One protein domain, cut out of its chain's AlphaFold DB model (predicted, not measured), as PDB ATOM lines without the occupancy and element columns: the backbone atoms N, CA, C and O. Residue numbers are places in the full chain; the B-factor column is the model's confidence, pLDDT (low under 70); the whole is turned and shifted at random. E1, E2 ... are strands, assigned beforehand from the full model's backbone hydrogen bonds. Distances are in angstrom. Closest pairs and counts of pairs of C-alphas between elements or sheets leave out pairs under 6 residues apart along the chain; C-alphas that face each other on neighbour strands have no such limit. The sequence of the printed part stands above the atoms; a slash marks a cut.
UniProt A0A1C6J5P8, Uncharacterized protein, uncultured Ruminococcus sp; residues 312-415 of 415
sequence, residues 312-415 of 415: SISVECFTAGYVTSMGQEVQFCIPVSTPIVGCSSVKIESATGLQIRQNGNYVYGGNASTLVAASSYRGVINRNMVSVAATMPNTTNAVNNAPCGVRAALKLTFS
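This is residues 312 to 415 of the 415 residues of an uncharacterized protein of uncultured Ruminococcus sp (UniProt A0A1C6J5P8). The model is one sheet of six strands curled and bent back on itself into an elongated, nearly closed barrel, in which the long bent strands E1, E3 and E6 curve round and the shorter E2, E5 and E4 make the wall facing E3 and E6. The links from E2 to E3 and from E3 to E4 hold the two farthest points, towards opposite ends of the long axis. The printed part has 104 residues with no named helix and six strands, E1 to E6 along the chain; the sheet's order is E3, E6, E1, E2, E5, E4, antiparallel throughout, and the class is all strand. It is compact, with a radius of gyration of the C-alphas of 13.1 A, and spans 40 by 26 by 21 A.

Find C-alpha 312 at (-62.703, -35.459, 90.514), where E1, residues 312 to 324, begins; it measures 27.8 A and bends by 85 degrees at residue 318. E6, residues 402 to 414, measures 29.4 A, bends by 79 degrees at residue 409 and ends at C-alpha 414, (-59.899, -29.700, 90.133). E3, residues 346 to 358, measures 26.9 A and bends by 88 degrees at residue 352. Look next at E2, residues 329 to 335, 19.7 A; E5, residues 385 to 391, 19.3 A; and E4, residues 376 to 382, 19.8 A, which starts at C-alpha 376, (-62.974, -28.271, 73.658).

The strands form a folded sheet, one sheet bent back into two leaves that face each other: E3 and E6 face E2, E5 and E4, with E1 as the hinge. Between E1 and E6, antiparallel at 154 degrees, find N 315 and O 410 at 2.8 A. E1 and E2 are a hairpin, with N 322 and O 331 at 2.8 A. Beyond E2, N 334 and O 386 of E5 are 2.8 A apart. E4 and E5 are a hairpin too, with N 378 and O 389 at 2.9 A. Across E6, look for N 347 of E3 and O 413 at 2.8 A. The edge strands E3 and E4 come closest at the C-alphas of Val 346 and Gly 379, 5.3 A apart. E1 and E4 are apart, as are E4 and E6.

The C-alphas farthest apart are those of Gly 342 and Gly 360, 39.9 A. The sheet is twisted. The long link is E3 to E4, residues 359 to 375, where residues 361 to 362 pair antiparallel with residues 357 to 358 of E3. The printed part has no cut and ends at the chain's last residue, Ser 415. Its mean pLDDT is 91.9, and no printed residue is under 70.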
ATOM      1  N   SER A 312     -61.860 -35.414  91.703       92.12
ATOM      2  CA  SER A 312     -62.703 -35.459  90.514       92.12
ATOM      3  C   SER A 312     -64.141 -35.770  90.882       92.12
ATOM      4  O   SER A 312     -64.399 -36.683  91.664       92.12
ATOM      5  N   ILE A 313     -65.079 -35.061  90.260       91.81
ATOM      6  CA  ILE A 313     -66.511 -35.337  90.375       91.81
ATOM      7  C   ILE A 313     -67.118 -35.573  88.998       91.81
ATOM      8  O   ILE A 313     -66.672 -35.005  88.001       91.81
ATOM      9  N   SER A 314     -68.144 -36.417  88.945       91.81
ATOM     10  CA  SER A 314     -69.002 -36.551  87.767       91.81
ATOM     11  C   SER A 314     -70.294 -35.795  88.033       91.81
ATOM     12  O   SER A 314     -70.910 -35.981  89.081       91.81
ATOM     13  N   VAL A 315     -70.684 -34.934  87.101       90.44
ATOM     14  CA  VAL A 315     -71.877 -34.104  87.209       90.44
ATOM     15  C   VAL A 315     -72.779 -34.379  86.021       90.44
ATOM     16  O   VAL A 315     -72.360 -34.220  84.876       90.44
ATOM     17  N   GLU A 316     -74.030 -34.731  86.298       90.44
ATOM     18  CA  GLU A 316     -75.122 -34.621  85.337       90.44
ATOM     19  C   GLU A 316     -75.994 -33.436  85.751       90.44
ATOM     20  O   GLU A 316     -76.434 -33.350  86.898       90.44
ATOM     21  N   CYS A 317     -76.211 -32.490  84.840       89.31
ATOM     22  CA  CYS A 317     -77.004 -31.307  85.139       89.31
ATOM     23  C   CYS A 317     -77.878 -30.876  83.963       89.31
ATOM     24  O   CYS A 317     -77.548 -31.088  82.794       89.31
ATOM     25  N   PHE A 318     -78.986 -30.228  84.318       92.69
ATOM     26  CA  PHE A 318     -79.824 -29.443  83.427       92.69
ATOM     27  C   PHE A 318     -79.737 -27.996  83.894       92.69
ATOM     28  O   PHE A 318     -80.073 -27.695  85.039       92.69
ATOM     29  N   THR A 319     -79.245 -27.109  83.039       94.56
ATOM     30  CA  THR A 319     -78.999 -25.713  83.396       94.56
ATOM     31  C   THR A 319     -79.314 -24.785  82.230       94.56
ATOM     32  O   THR A 319     -79.444 -25.218  81.080       94.56
ATOM     33  N   ALA A 320     -79.460 -23.501  82.528       95.69
ATOM     34  CA  ALA A 320     -79.510 -22.475  81.503       95.69
ATOM     35  C   ALA A 320     -78.086 -22.154  81.036       95.69
ATOM     36  O   ALA A 320     -77.148 -22.079  81.831       95.69
ATOM     37  N   GLY A 321     -77.942 -21.951  79.735       96.50
ATOM     38  CA  GLY A 321     -76.723 -21.474  79.115       96.50
ATOM     39  C   GLY A 321     -76.993 -20.300  78.190       96.50
ATOM     40  O   GLY A 321     -78.127 -19.843  78.018       96.50
ATOM     41  N   TYR A 322     -75.924 -19.815  77.582       97.75
ATOM     42  CA  TYR A 322     -75.955 -18.716  76.641       97.75
ATOM     43  C   TYR A 322     -74.995 -18.999  75.493       97.75
ATOM     44  O   TYR A 322     -73.846 -19.387  75.714       97.75
ATOM     45  N   VAL A 323     -75.476 -18.845  74.263       97.44
ATOM     46  CA  VAL A 323     -74.678 -19.082  73.058       97.44
ATOM     47  C   VAL A 323     -73.975 -17.791  72.651       97.44
ATOM     48  O   VAL A 323     -74.614 -16.750  72.514       97.44
ATOM     49  N   THR A 324     -72.668 -17.856  72.424       96.31
ATOM     50  CA  THR A 324     -71.805 -16.720  72.074       96.31
ATOM     51  C   THR A 324     -70.903 -17.062  70.882       96.31
ATOM     52  O   THR A 324     -71.048 -18.110  70.245       96.31
ATOM     53  N   SER A 325     -69.977 -16.154  70.549       95.44
ATOM     54  CA  SER A 325     -68.909 -16.389  69.565       95.44
ATOM     55  C   SER A 325     -69.429 -16.851  68.200       95.44
ATOM     56  O   SER A 325     -69.021 -17.882  67.674       95.44
ATOM     57  N   MET A 326     -70.377 -16.097  67.633       94.69
ATOM     58  CA  MET A 326     -71.025 -16.400  66.345       94.69
ATOM     59  C   MET A 326     -71.700 -17.782  66.314       94.69
ATOM     60  O   MET A 326     -71.785 -18.424  65.270       94.69
ATOM     61  N   GLY A 327     -72.193 -18.240  67.466       93.81
ATOM     62  CA  GLY A 327     -72.847 -19.534  67.605       93.81
ATOM     63  C   GLY A 327     -71.908 -20.665  68.012       93.81
ATOM     64  O   GLY A 327     -72.405 -21.747  68.288       93.81
ATOM     65  N   GLN A 328     -70.588 -20.466  68.059       95.25
ATOM     66  CA  GLN A 328     -69.622 -21.552  68.277       95.25
ATOM     67  C   GLN A 328     -69.358 -21.886  69.744       95.25
ATOM     68  O   GLN A 328     -68.758 -22.920  70.024       95.25
ATOM     69  N   GLU A 329     -69.775 -21.046  70.687       97.50
ATOM     70  CA  GLU A 329     -69.506 -21.274  72.105       97.50
ATOM     71  C   GLU A 329     -70.799 -21.304  72.913       97.50
ATOM     72  O   GLU A 329     -71.683 -20.472  72.724       97.50
ATOM     73  N   VAL A 330     -70.899 -22.263  73.831       97.19
ATOM     74  CA  VAL A 330     -71.983 -22.345  74.811       97.19
ATOM     75  C   VAL A 330     -71.400 -22.125  76.198       97.19
ATOM     76  O   VAL A 330     -70.579 -22.917  76.664       97.19
ATOM     77  N   GLN A 331     -71.842 -21.062  76.861       96.75
ATOM     78  CA  GLN A 331     -71.452 -20.731  78.226       96.75
ATOM     79  C   GLN A 331     -72.550 -21.138  79.205       96.75
ATOM     80  O   GLN A 331     -73.720 -20.834  78.988       96.75
ATOM     81  N   PHE A 332     -72.192 -21.823  80.285       95.50
ATOM     82  CA  PHE A 332     -73.122 -22.219  81.343       95.50
ATOM     83  C   PHE A 332     -72.379 -22.428  82.660       95.50
ATOM     84  O   PHE A 332     -71.153 -22.503  82.694       95.50
ATOM     85  N   CYS A 333     -73.116 -22.506  83.765       94.00
ATOM     86  CA  CYS A 333     -72.533 -22.709  85.086       94.00
ATOM     87  C   CYS A 333     -73.049 -23.992  85.732       94.00
ATOM     88  O   CYS A 333     -74.231 -24.329  85.617       94.00
ATOM     89  N   ILE A 334     -72.151 -24.676  86.436       92.94
ATOM     90  CA  ILE A 334     -72.432 -25.881  87.208       92.94
ATOM     91  C   ILE A 334     -72.250 -25.557  88.692       92.94
ATOM     92  O   ILE A 334     -71.116 -25.297  89.109       92.94
ATOM     93  N   PRO A 335     -73.322 -25.568  89.502       89.38
ATOM     94  CA  PRO A 335     -73.185 -25.482  90.946       89.38
ATOM     95  C   PRO A 335     -72.597 -26.789  91.489       89.38
ATOM     96  O   PRO A 335     -73.019 -27.882  91.110       89.38
ATOM     97  N   VAL A 336     -71.641 -26.674  92.403       88.81
ATOM     98  CA  VAL A 336     -71.028 -27.806  93.096       88.81
ATOM     99  C   VAL A 336     -71.442 -27.731  94.560       88.81
ATOM    100  O   VAL A 336     -71.221 -26.727  95.230       88.81
ATOM    101  N   SER A 337     -72.104 -28.779  95.057       84.44
ATOM    102  CA  SER A 337     -72.633 -28.798  96.434       84.44
ATOM    103  C   SER A 337     -71.538 -28.947  97.493       84.44
ATOM    104  O   SER A 337     -71.739 -28.585  98.648       84.44
ATOM    105  N   THR A 338     -70.381 -29.468  97.095       86.50
ATOM    106  CA  THR A 338     -69.214 -29.623  97.959       86.50
ATOM    107  C   THR A 338     -68.296 -28.408  97.797       86.50
ATOM    108  O   THR A 338     -67.963 -28.075  96.656       86.50
ATOM    109  N   PRO A 339     -67.875 -27.743  98.891       86.44
ATOM    110  CA  PRO A 339     -66.961 -26.611  98.816       86.44
ATOM    111  C   PRO A 339     -65.678 -26.955  98.062       86.44
ATOM    112  O   PRO A 339     -65.091 -28.005  98.312       86.44
ATOM    113  N   ILE A 340     -65.248 -26.076  97.157       86.31
ATOM    114  CA  ILE A 340     -63.993 -26.225  96.411       86.31
ATOM    115  C   ILE A 340     -62.942 -25.330  97.070       86.31
ATOM    116  O   ILE A 340     -63.125 -24.114  97.132       86.31
ATOM    117  N   VAL A 341     -61.850 -25.920  97.556       81.38
ATOM    118  CA  VAL A 341     -60.824 -25.235  98.358       81.38
ATOM    119  C   VAL A 341     -59.455 -25.387  97.699       81.38
ATOM    120  O   VAL A 341     -59.039 -26.491  97.348       81.38
ATOM    121  N   GLY A 342     -58.742 -24.270  97.527       78.38
ATOM    122  CA  GLY A 342     -57.366 -24.263  97.013       78.38
ATOM    123  C   GLY A 342     -57.210 -24.604  95.523       78.38
ATOM    124  O   GLY A 342     -56.105 -24.921  95.086       78.38
ATOM    125  N   CYS A 343     -58.285 -24.558  94.731       84.44
ATOM    126  CA  CYS A 343     -58.248 -24.815  93.288       84.44
ATOM    127  C   CYS A 343     -58.561 -23.542  92.501       84.44
ATOM    128  O   CYS A 343     -59.505 -22.819  92.816       84.44
ATOM    129  N   SER A 344     -57.789 -23.289  91.446       83.25
ATOM    130  CA  SER A 344     -57.958 -22.106  90.580       83.25
ATOM    131  C   SER A 344     -58.450 -22.471  89.182       83.25
ATOM    132  O   SER A 344     -58.944 -21.623  88.439       83.25
ATOM    133  N   SER A 345     -58.344 -23.750  88.828       87.12
ATOM    134  CA  SER A 345     -58.641 -24.264  87.500       87.12
ATOM    135  C   SER A 345     -59.352 -25.608  87.587       87.12
ATOM    136  O   SER A 345     -59.248 -26.329  88.578       87.12
ATOM    137  N   VAL A 346     -60.091 -25.950  86.538       94.44
ATOM    138  CA  VAL A 346     -60.781 -27.235  86.444       94.44
ATOM    139  C   VAL A 346     -60.622 -27.788  85.041       94.44
ATOM    140  O   VAL A 346     -60.932 -27.127  84.046       94.44
ATOM    141  N   LYS A 347     -60.132 -29.021  84.960       94.94
ATOM    142  CA  LYS A 347     -60.136 -29.791  83.726       94.94
ATOM    143  C   LYS A 347     -61.529 -30.386  83.544       94.94
ATOM    144  O   LYS A 347     -62.054 -31.034  84.447       94.94
ATOM    145  N   ILE A 348     -62.115 -30.152  82.374       94.69
ATOM    146  CA  ILE A 348     -63.468 -30.592  82.036       94.69
ATOM    147  C   ILE A 348     -63.378 -31.609  80.910       94.69
ATOM    148  O   ILE A 348     -62.823 -31.327  79.848       94.69
ATOM    149  N   GLU A 349     -63.955 -32.780  81.142       91.81
ATOM    150  CA  GLU A 349     -64.056 -33.846  80.155       91.81
ATOM    151  C   GLU A 349     -65.525 -34.225  79.973       91.81
ATOM    152  O   GLU A 349     -66.299 -34.304  80.928       91.81
ATOM    153  N   SER A 350     -65.925 -34.448  78.727       82.94
ATOM    154  CA  SER A 350     -67.280 -34.884  78.403       82.94
ATOM    155  C   SER A 350     -67.393 -36.391  78.561       82.94
ATOM    156  O   SER A 350     -66.638 -37.116  77.918       82.94
ATOM    157  N   ALA A 351     -68.359 -36.869  79.347       70.31
ATOM    158  CA  ALA A 351     -68.612 -38.304  79.461       70.31
ATOM    159  C   ALA A 351     -69.374 -38.843  78.236       70.31
ATOM    160  O   ALA A 351     -69.035 -39.901  77.715       70.31
ATOM    161  N   THR A 352     -70.385 -38.107  77.755       78.06
ATOM    162  CA  THR A 352     -71.286 -38.566  76.674       78.06
ATOM    163  C   THR A 352     -71.684 -37.485  75.659       78.06
ATOM    164  O   THR A 352     -72.299 -37.804  74.646       78.06
ATOM    165  N   GLY A 353     -71.298 -36.223  75.870       85.88
ATOM    166  CA  GLY A 353     -71.633 -35.077  75.012       85.88
ATOM    167  C   GLY A 353     -72.615 -34.113  75.685       85.88
ATOM    168  O   GLY A 353     -73.012 -34.304  76.834       85.88
ATOM    169  N   LEU A 354     -73.006 -33.064  74.963       93.56
ATOM    170  CA  LEU A 354     -73.968 -32.054  75.401       93.56
ATOM    171  C   LEU A 354     -75.259 -32.150  74.587       93.56
ATOM    172  O   LEU A 354     -75.233 -32.388  73.379       93.56
ATOM    173  N   GLN A 355     -76.393 -31.887  75.229       94.19
ATOM    174  CA  GLN A 355     -77.650 -31.618  74.537       94.19
ATOM    175  C   GLN A 355     -78.002 -30.149  74.730       94.19
ATOM    176  O   GLN A 355     -78.258 -29.713  75.853       94.19
ATOM    177  N   ILE A 356     -78.022 -29.394  73.635       95.81
ATOM    178  CA  ILE A 356     -78.321 -27.964  73.664       95.81
ATOM    179  C   ILE A 356     -79.648 -27.719  72.957       95.81
ATOM    180  O   ILE A 356     -79.872 -28.218  71.849       95.81
ATOM    181  N   ARG A 357     -80.531 -26.953  73.599       95.31
ATOM    182  CA  ARG A 357     -81.832 -26.574  73.040       95.31
ATOM    183  C   ARG A 357     -82.007 -25.064  73.007       95.31
ATOM    184  O   ARG A 357     -81.750 -24.392  74.001       95.31
ATOM    185  N   GLN A 358     -82.505 -24.542  71.894       95.25
ATOM    186  CA  GLN A 358     -82.893 -23.138  71.735       95.25
ATOM    187  C   GLN A 358     -84.244 -23.073  71.030       95.25
ATOM    188  O   GLN A 358     -84.461 -23.793  70.060       95.25
ATOM    189  N   ASN A 359     -85.156 -22.221  71.511       89.75
ATOM    190  CA  ASN A 359     -86.463 -21.981  70.879       89.75
ATOM    191  C   ASN A 359     -87.229 -23.276  70.521       89.75
ATOM    192  O   ASN A 359     -87.820 -23.387  69.454       89.75
ATOM    193  N   GLY A 360     -87.163 -24.289  71.392       87.69
ATOM    194  CA  GLY A 360     -87.799 -25.599  71.187       87.69
ATOM    195  C   GLY A 360     -86.999 -26.608  70.348       87.69
ATOM    196  O   GLY A 360     -87.259 -27.810  70.456       87.69
ATOM    197  N   ASN A 361     -85.976 -26.169  69.614       92.75
ATOM    198  CA  ASN A 361     -85.177 -26.993  68.705       92.75
ATOM    199  C   ASN A 361     -83.871 -27.484  69.337       92.75
ATOM    200  O   ASN A 361     -83.317 -26.840  70.229       92.75
ATOM    201  N   TYR A 362     -83.362 -28.616  68.846       95.12
ATOM    202  CA  TYR A 362     -81.997 -29.062  69.120       95.12
ATOM    203  C   TYR A 362     -81.024 -28.363  68.168       95.12
ATOM    204  O   TYR A 362     -81.292 -28.243  66.971       95.12
ATOM    205  N   VAL A 363     -79.899 -27.901  68.707       94.44
ATOM    206  CA  VAL A 363     -78.869 -27.181  67.948       94.44
ATOM    207  C   VAL A 363     -77.584 -28.013  67.851       94.44
ATOM    208  O   VAL A 363     -77.451 -29.054  68.495       94.44
ATOM    209  N   TYR A 364     -76.654 -27.593  66.996       94.75
ATOM    210  CA  TYR A 364     -75.373 -28.257  66.712       94.75
ATOM    211  C   TYR A 364     -75.454 -29.643  66.051       94.75
ATOM    212  O   TYR A 364     -74.477 -30.393  66.047       94.75
ATOM    213  N   GLY A 365     -76.614 -29.989  65.483       90.88
ATOM    214  CA  GLY A 365     -76.874 -31.304  64.887       90.88
ATOM    215  C   GLY A 365     -77.273 -32.390  65.895       90.88
ATOM    216  O   GLY A 365     -77.347 -33.560  65.527       90.88
ATOM    217  N   GLY A 366     -77.532 -32.019  67.154       91.44
ATOM    218  CA  GLY A 366     -78.050 -32.935  68.171       91.44
ATOM    219  C   GLY A 366     -79.541 -33.239  68.010       91.44
ATOM    220  O   GLY A 366     -80.255 -32.596  67.241       91.44
ATOM    221  N   ASN A 367     -80.033 -34.209  68.780       92.38
ATOM    222  CA  ASN A 367     -81.462 -34.499  68.929       92.38
ATOM    223  C   ASN A 367     -81.752 -35.088  70.326       92.38
ATOM    224  O   ASN A 367     -80.894 -35.048  71.210       92.38
ATOM    225  N   ALA A 368     -82.958 -35.623  70.546       89.75
ATOM    226  CA  ALA A 368     -83.365 -36.216  71.824       89.75
ATOM    227  C   ALA A 368     -82.461 -37.377  72.292       89.75
ATOM    228  O   ALA A 368     -82.246 -37.518  73.495       89.75
ATOM    229  N   SER A 369     -81.908 -38.146  71.352       88.50
ATOM    230  CA  SER A 369     -81.097 -39.350  71.588       88.50
ATOM    231  C   SER A 369     -79.631 -39.201  71.161       88.50
ATOM    232  O   SER A 369     -78.804 -40.034  71.514       88.50
ATOM    233  N   THR A 370     -79.288 -38.154  70.406       88.75
ATOM    234  CA  THR A 370     -77.927 -37.882  69.927       88.75
ATOM    235  C   THR A 370     -77.370 -36.638  70.609       88.75
ATOM    236  O   THR A 370     -77.831 -35.519  70.366       88.75
ATOM    237  N   LEU A 371     -76.364 -36.851  71.454       90.81
ATOM    238  CA  LEU A 371     -75.598 -35.804  72.126       90.81
ATOM    239  C   LEU A 371     -74.470 -35.306  71.216       90.81
ATOM    240  O   LEU A 371     -73.945 -36.054  70.393       90.81
ATOM    241  N   VAL A 372     -74.079 -34.046  71.382       91.81
ATOM    242  CA  VAL A 372     -73.024 -33.411  70.588       91.81
ATOM    243  C   VAL A 372     -71.783 -33.233  71.448       91.81
ATOM    244  O   VAL A 372     -71.820 -32.559  72.476       91.81
ATOM    245  N   ALA A 373     -70.667 -33.829  71.038       91.12
ATOM    246  CA  ALA A 373     -69.388 -33.607  71.699       91.12
ATOM    247  C   ALA A 373     -68.861 -32.203  71.370       91.12
ATOM    248  O   ALA A 373     -68.754 -31.834  70.200       91.12
ATOM    249  N   ALA A 374     -68.515 -31.429  72.397       94.06
ATOM    250  CA  ALA A 374     -67.776 -30.188  72.211       94.06
ATOM    251  C   ALA A 374     -66.347 -30.493  71.727       94.06
ATOM    252  O   ALA A 374     -65.730 -31.467  72.160       94.06
ATOM    253  N   SER A 375     -65.804 -29.637  70.866       94.69
ATOM    254  CA  SER A 375     -64.417 -29.709  70.398       94.69
ATOM    255  C   SER A 375     -63.411 -29.405  71.508       94.69
ATOM    256  O   SER A 375     -62.299 -29.921  71.492       94.69
ATOM    257  N   SER A 376     -63.778 -28.554  72.467       95.31
ATOM    258  CA  SER A 376     -62.974 -28.271  73.658       95.31
ATOM    259  C   SER A 376     -63.824 -27.657  74.767       95.31
ATOM    260  O   SER A 376     -64.907 -27.125  74.514       95.31
ATOM    261  N   TYR A 377     -63.299 -27.698  75.991       95.44
ATOM    262  CA  TYR A 377     -63.879 -27.038  77.154       95.44
ATOM    263  C   TYR A 377     -62.864 -26.094  77.790       95.44
ATOM    264  O   TYR A 377     -61.673 -26.399  77.857       95.44
ATOM    265  N   ARG A 378     -63.353 -24.974  78.319       93.19
ATOM    266  CA  ARG A 378     -62.627 -24.139  79.279       93.19
ATOM    267  C   ARG A 378     -63.461 -24.011  80.543       93.19
ATOM    268  O   ARG A 378     -64.672 -23.812  80.465       93.19
ATOM    269  N   GLY A 379     -62.806 -24.161  81.686       92.75
ATOM    270  CA  GLY A 379     -63.436 -24.135  82.996       92.75
ATOM    271  C   GLY A 379     -62.754 -23.134  83.913       92.75
ATOM    272  O   GLY A 379     -61.527 -23.120  83.997       92.75
ATOM    273  N   VAL A 380     -63.542 -22.328  84.616       91.31
ATOM    274  CA  VAL A 380     -63.057 -21.447  85.686       91.31
ATOM    275  C   VAL A 380     -63.827 -21.761  86.958       91.31
ATOM    276  O   VAL A 380     -65.044 -21.957  86.921       91.31
ATOM    277  N   ILE A 381     -63.117 -21.821  88.081       91.31
ATOM    278  CA  ILE A 381     -63.718 -22.009  89.399       91.31
ATOM    279  C   ILE A 381     -64.056 -20.636  89.970       91.31
ATOM    280  O   ILE A 381     -63.204 -19.751  90.036       91.31
ATOM    281  N   ASN A 382     -65.299 -20.461  90.402       84.38
ATOM    282  CA  ASN A 382     -65.746 -19.273  91.112       84.38
ATOM    283  C   ASN A 382     -66.521 -19.700  92.362       84.38
ATOM    284  O   ASN A 382     -67.715 -20.002  92.303       84.38
ATOM    285  N   ARG A 383     -65.816 -19.761  93.500       79.94
ATOM    286  CA  ARG A 383     -66.310 -20.344  94.761       79.94
ATOM    287  C   ARG A 383     -66.826 -21.774  94.528       79.94
ATOM    288  O   ARG A 383     -66.083 -22.616  94.043       79.94
ATOM    289  N   ASN A 384     -68.105 -22.029  94.801       84.06
ATOM    290  CA  ASN A 384     -68.742 -23.343  94.672       84.06
ATOM    291  C   ASN A 384     -69.415 -23.539  93.305       84.06
ATOM    292  O   ASN A 384     -70.420 -24.237  93.184       84.06
ATOM    293  N   MET A 385     -68.906 -22.875  92.269       89.94
ATOM    294  CA  MET A 385     -69.459 -22.942  90.927       89.94
ATOM    295  C   MET A 385     -68.343 -23.097  89.904       89.94
ATOM    296  O   MET A 385     -67.301 -22.450  89.994       89.94
ATOM    297  N   VAL A 386     -68.585 -23.940  88.908       94.25
ATOM    298  CA  VAL A 386     -67.716 -24.085  87.746       94.25
ATOM    299  C   VAL A 386     -68.391 -23.416  86.559       94.25
ATOM    300  O   VAL A 386     -69.445 -23.858  86.100       94.25
ATOM    301  N   SER A 387     -67.786 -22.341  86.062       93.56
ATOM    302  CA  SER A 387     -68.188 -21.711  84.807       93.56
ATOM    303  C   SER A 387     -67.559 -22.474  83.650       93.56
ATOM    304  O   SER A 387     -66.338 -22.625  83.593       93.56
ATOM    305  N   VAL A 388     -68.395 -22.957  82.737       94.88
ATOM    306  CA  VAL A 388     -68.015 -23.779  81.589       94.88
ATOM    307  C   VAL A 388     -68.232 -22.987  80.309       94.88
ATOM    308  O   VAL A 388     -69.314 -22.449  80.086       94.88
ATOM    309  N   ALA A 389     -67.220 -22.967  79.445       95.62
ATOM    310  CA  ALA A 389     -67.336 -22.558  78.052       95.62
ATOM    311  C   ALA A 389     -67.019 -23.764  77.161       95.62
ATOM    312  O   ALA A 389     -65.883 -24.247  77.136       95.62
ATOM    313  N   ALA A 390     -68.032 -24.273  76.465       96.31
ATOM    314  CA  ALA A 390     -67.911 -25.393  75.540       96.31
ATOM    315  C   ALA A 390     -67.837 -24.878  74.099       96.31
ATOM    316  O   ALA A 390     -68.760 -24.212  73.631       96.31
ATOM    317  N   THR A 391     -66.757 -25.204  73.391       96.88
ATOM    318  CA  THR A 391     -66.615 -24.883  71.964       96.88
ATOM    319  C   THR A 391     -67.285 -25.981  71.150       96.88
ATOM    320  O   THR A 391     -66.852 -27.131  71.202       96.88
ATOM    321  N   MET A 392     -68.335 -25.654  70.407       95.62
ATOM    322  CA  MET A 392     -69.111 -26.613  69.626       95.62
ATOM    323  C   MET A 392     -68.488 -26.846  68.239       95.62
ATOM    324  O   MET A 392     -67.894 -25.932  67.665       95.62
ATOM    325  N   PRO A 393     -68.623 -28.058  67.668       93.19
ATOM    326  CA  PRO A 393     -67.933 -28.440  66.430       93.19
ATOM    327  C   PRO A 393     -68.504 -27.793  65.160       93.19
ATOM    328  O   PRO A 393     -67.899 -27.875  64.095       93.19
ATOM    329  N   ASN A 394     -69.691 -27.197  65.242       93.31
ATOM    330  CA  ASN A 394     -70.378 -26.511  64.152       93.31
ATOM    331  C   ASN A 394     -71.327 -25.452  64.744       93.31
ATOM    332  O   ASN A 394     -71.330 -25.238  65.953       93.31
ATOM    333  N   THR A 395     -72.137 -24.798  63.911       94.75
ATOM    334  CA  THR A 395     -73.122 -23.779  64.330       94.75
ATOM    335  C   THR A 395     -74.545 -24.099  63.862       94.75
ATOM    336  O   THR A 395     -75.406 -23.223  63.816       94.75
ATOM    337  N   THR A 396     -74.820 -25.357  63.504       93.50
ATOM    338  CA  THR A 396     -76.094 -25.776  62.907       93.50
ATOM    339  C   THR A 396     -77.273 -25.402  63.802       93.50
ATOM    340  O   THR A 396     -77.366 -25.866  64.938       93.50
ATOM    341  N   ASN A 397     -78.190 -24.584  63.280       91.94
ATOM    342  CA  ASN A 397     -79.382 -24.075  63.975       91.94
ATOM    343  C   ASN A 397     -79.106 -23.264  65.257       91.94
ATOM    344  O   ASN A 397     -80.050 -22.941  65.976       91.94
ATOM    345  N   ALA A 398     -77.848 -22.931  65.556       94.75
ATOM    346  CA  ALA A 398     -77.492 -22.152  66.732       94.75
ATOM    347  C   ALA A 398     -77.735 -20.663  66.472       94.75
ATOM    348  O   ALA A 398     -77.233 -20.094  65.501       94.75
ATOM    349  N   VAL A 399     -78.480 -20.016  67.364       96.19
ATOM    350  CA  VAL A 399     -78.663 -18.565  67.339       96.19
ATOM    351  C   VAL A 399     -77.631 -17.949  68.271       96.19
ATOM    352  O   VAL A 399     -77.628 -18.212  69.475       96.19
ATOM    353  N   ASN A 400     -76.738 -17.140  67.703       96.31
ATOM    354  CA  ASN A 400     -75.736 -16.415  68.472       96.31
ATOM    355  C   ASN A 400     -76.383 -15.361  69.380       96.31
ATOM    356  O   ASN A 400     -77.358 -14.722  68.991       96.31
ATOM    357  N   ASN A 401     -75.770 -15.121  70.539       95.81
ATOM    358  CA  ASN A 401     -76.210 -14.142  71.529       95.81
ATOM    359  C   ASN A 401     -77.650 -14.399  72.005       95.81
ATOM    360  O   ASN A 401     -78.476 -13.488  72.057       95.81
ATOM    361  N   ALA A 402     -77.952 -15.664  72.307       96.25
ATOM    362  CA  ALA A 402     -79.271 -16.100  72.742       96.25
ATOM    363  C   ALA A 402     -79.177 -17.152  73.860       96.25
ATOM    364  O   ALA A 402     -78.239 -17.960  73.875       96.25
ATOM    365  N   PRO A 403     -80.159 -17.190  74.782       97.00
ATOM    366  CA  PRO A 403     -80.213 -18.203  75.828       97.00
ATOM    367  C   PRO A 403     -80.443 -19.600  75.241       97.00
ATOM    368  O   PRO A 403     -81.034 -19.764  74.170       97.00
ATOM    369  N   CYS A 404     -79.990 -20.623  75.958       96.88
ATOM    370  CA  CYS A 404     -80.213 -22.021  75.619       96.88
ATOM    371  C   CYS A 404     -80.460 -22.871  76.872       96.88
ATOM    372  O   CYS A 404     -80.064 -22.515  77.980       96.88
ATOM    373  N   GLY A 405     -81.130 -24.007  76.702       96.88
ATOM    374  CA  GLY A 405     -81.143 -25.081  77.690       96.88
ATOM    375  C   GLY A 405     -79.962 -26.012  77.444       96.88
ATOM    376  O   GLY A 405     -79.729 -26.417  76.304       96.88
ATOM    377  N   VAL A 406     -79.243 -26.362  78.503       95.69
ATOM    378  CA  VAL A 406     -78.069 -27.235  78.467       95.69
ATOM    379  C   VAL A 406     -78.344 -28.455  79.332       95.69
ATOM    380  O   VAL A 406     -78.594 -28.324  80.528       95.69
ATOM    381  N   ARG A 407     -78.256 -29.648  78.745       93.56
ATOM    382  CA  ARG A 407     -78.052 -30.890  79.494       93.56
ATOM    383  C   ARG A 407     -76.614 -31.336  79.280       93.56
ATOM    384  O   ARG A 407     -76.191 -31.514  78.136       93.56
ATOM    385  N   ALA A 408     -75.883 -31.521  80.369       91.88
ATOM    386  CA  ALA A 408     -74.474 -31.879  80.333       91.88
ATOM    387  C   ALA A 408     -74.175 -33.023  81.305       91.88
ATOM    388  O   ALA A 408     -74.644 -33.002  82.441       91.88
ATOM    389  N   ALA A 409     -73.365 -33.980  80.853       90.75
ATOM    390  CA  ALA A 409     -72.759 -35.022  81.677       90.75
ATOM    391  C   ALA A 409     -71.232 -34.890  81.581       90.75
ATOM    392  O   ALA A 409     -70.624 -35.269  80.575       90.75
ATOM    393  N   LEU A 410     -70.624 -34.287  82.603       92.31
ATOM    394  CA  LEU A 410     -69.220 -33.878  82.603       92.31
ATOM    395  C   LEU A 410     -68.465 -34.483  83.781       92.31
ATOM    396  O   LEU A 410     -68.994 -34.606  84.882       92.31
ATOM    397  N   LYS A 411     -67.191 -34.787  83.556       93.50
ATOM    398  CA  LYS A 411     -66.218 -35.057  84.608       93.50
ATOM    399  C   LYS A 411     -65.397 -33.793  84.844       93.50
ATOM    400  O   LYS A 411     -64.829 -33.236  83.905       93.50
ATOM    401  N   LEU A 412     -65.361 -33.345  86.092       93.75
ATOM    402  CA  LEU A 412     -64.627 -32.167  86.541       93.75
ATOM    403  C   LEU A 412     -63.465 -32.637  87.414       93.75
ATOM    404  O   LEU A 412     -63.712 -33.296  88.420       93.75
ATOM    405  N   THR A 413     -62.227 -32.317  87.043       94.50
ATOM    406  CA  THR A 413     -61.027 -32.569  87.860       94.50
ATOM    407  C   THR A 413     -60.423 -31.236  88.280       94.50
ATOM    408  O   THR A 413     -60.083 -30.423  87.420       94.50
ATOM    409  N   PHE A 414     -60.307 -30.998  89.585       92.19
ATOM    410  CA  PHE A 414     -59.899 -29.700  90.133       92.19
ATOM    411  C   PHE A 414     -58.374 -29.582  90.252       92.19
ATOM    412  O   PHE A 414     -57.709 -30.547  90.641       92.19
ATOM    413  N   SER A 415     -57.810 -28.415  89.915       86.50
ATOM    414  CA  SER A 415     -56.356 -28.180  89.879       86.50
ATOM    415  C   SER A 415     -55.866 -26.838  90.406       86.50
ATOM    416  O   SER A 415     -56.546 -25.791  90.219       86.50
TER     417      SER A 415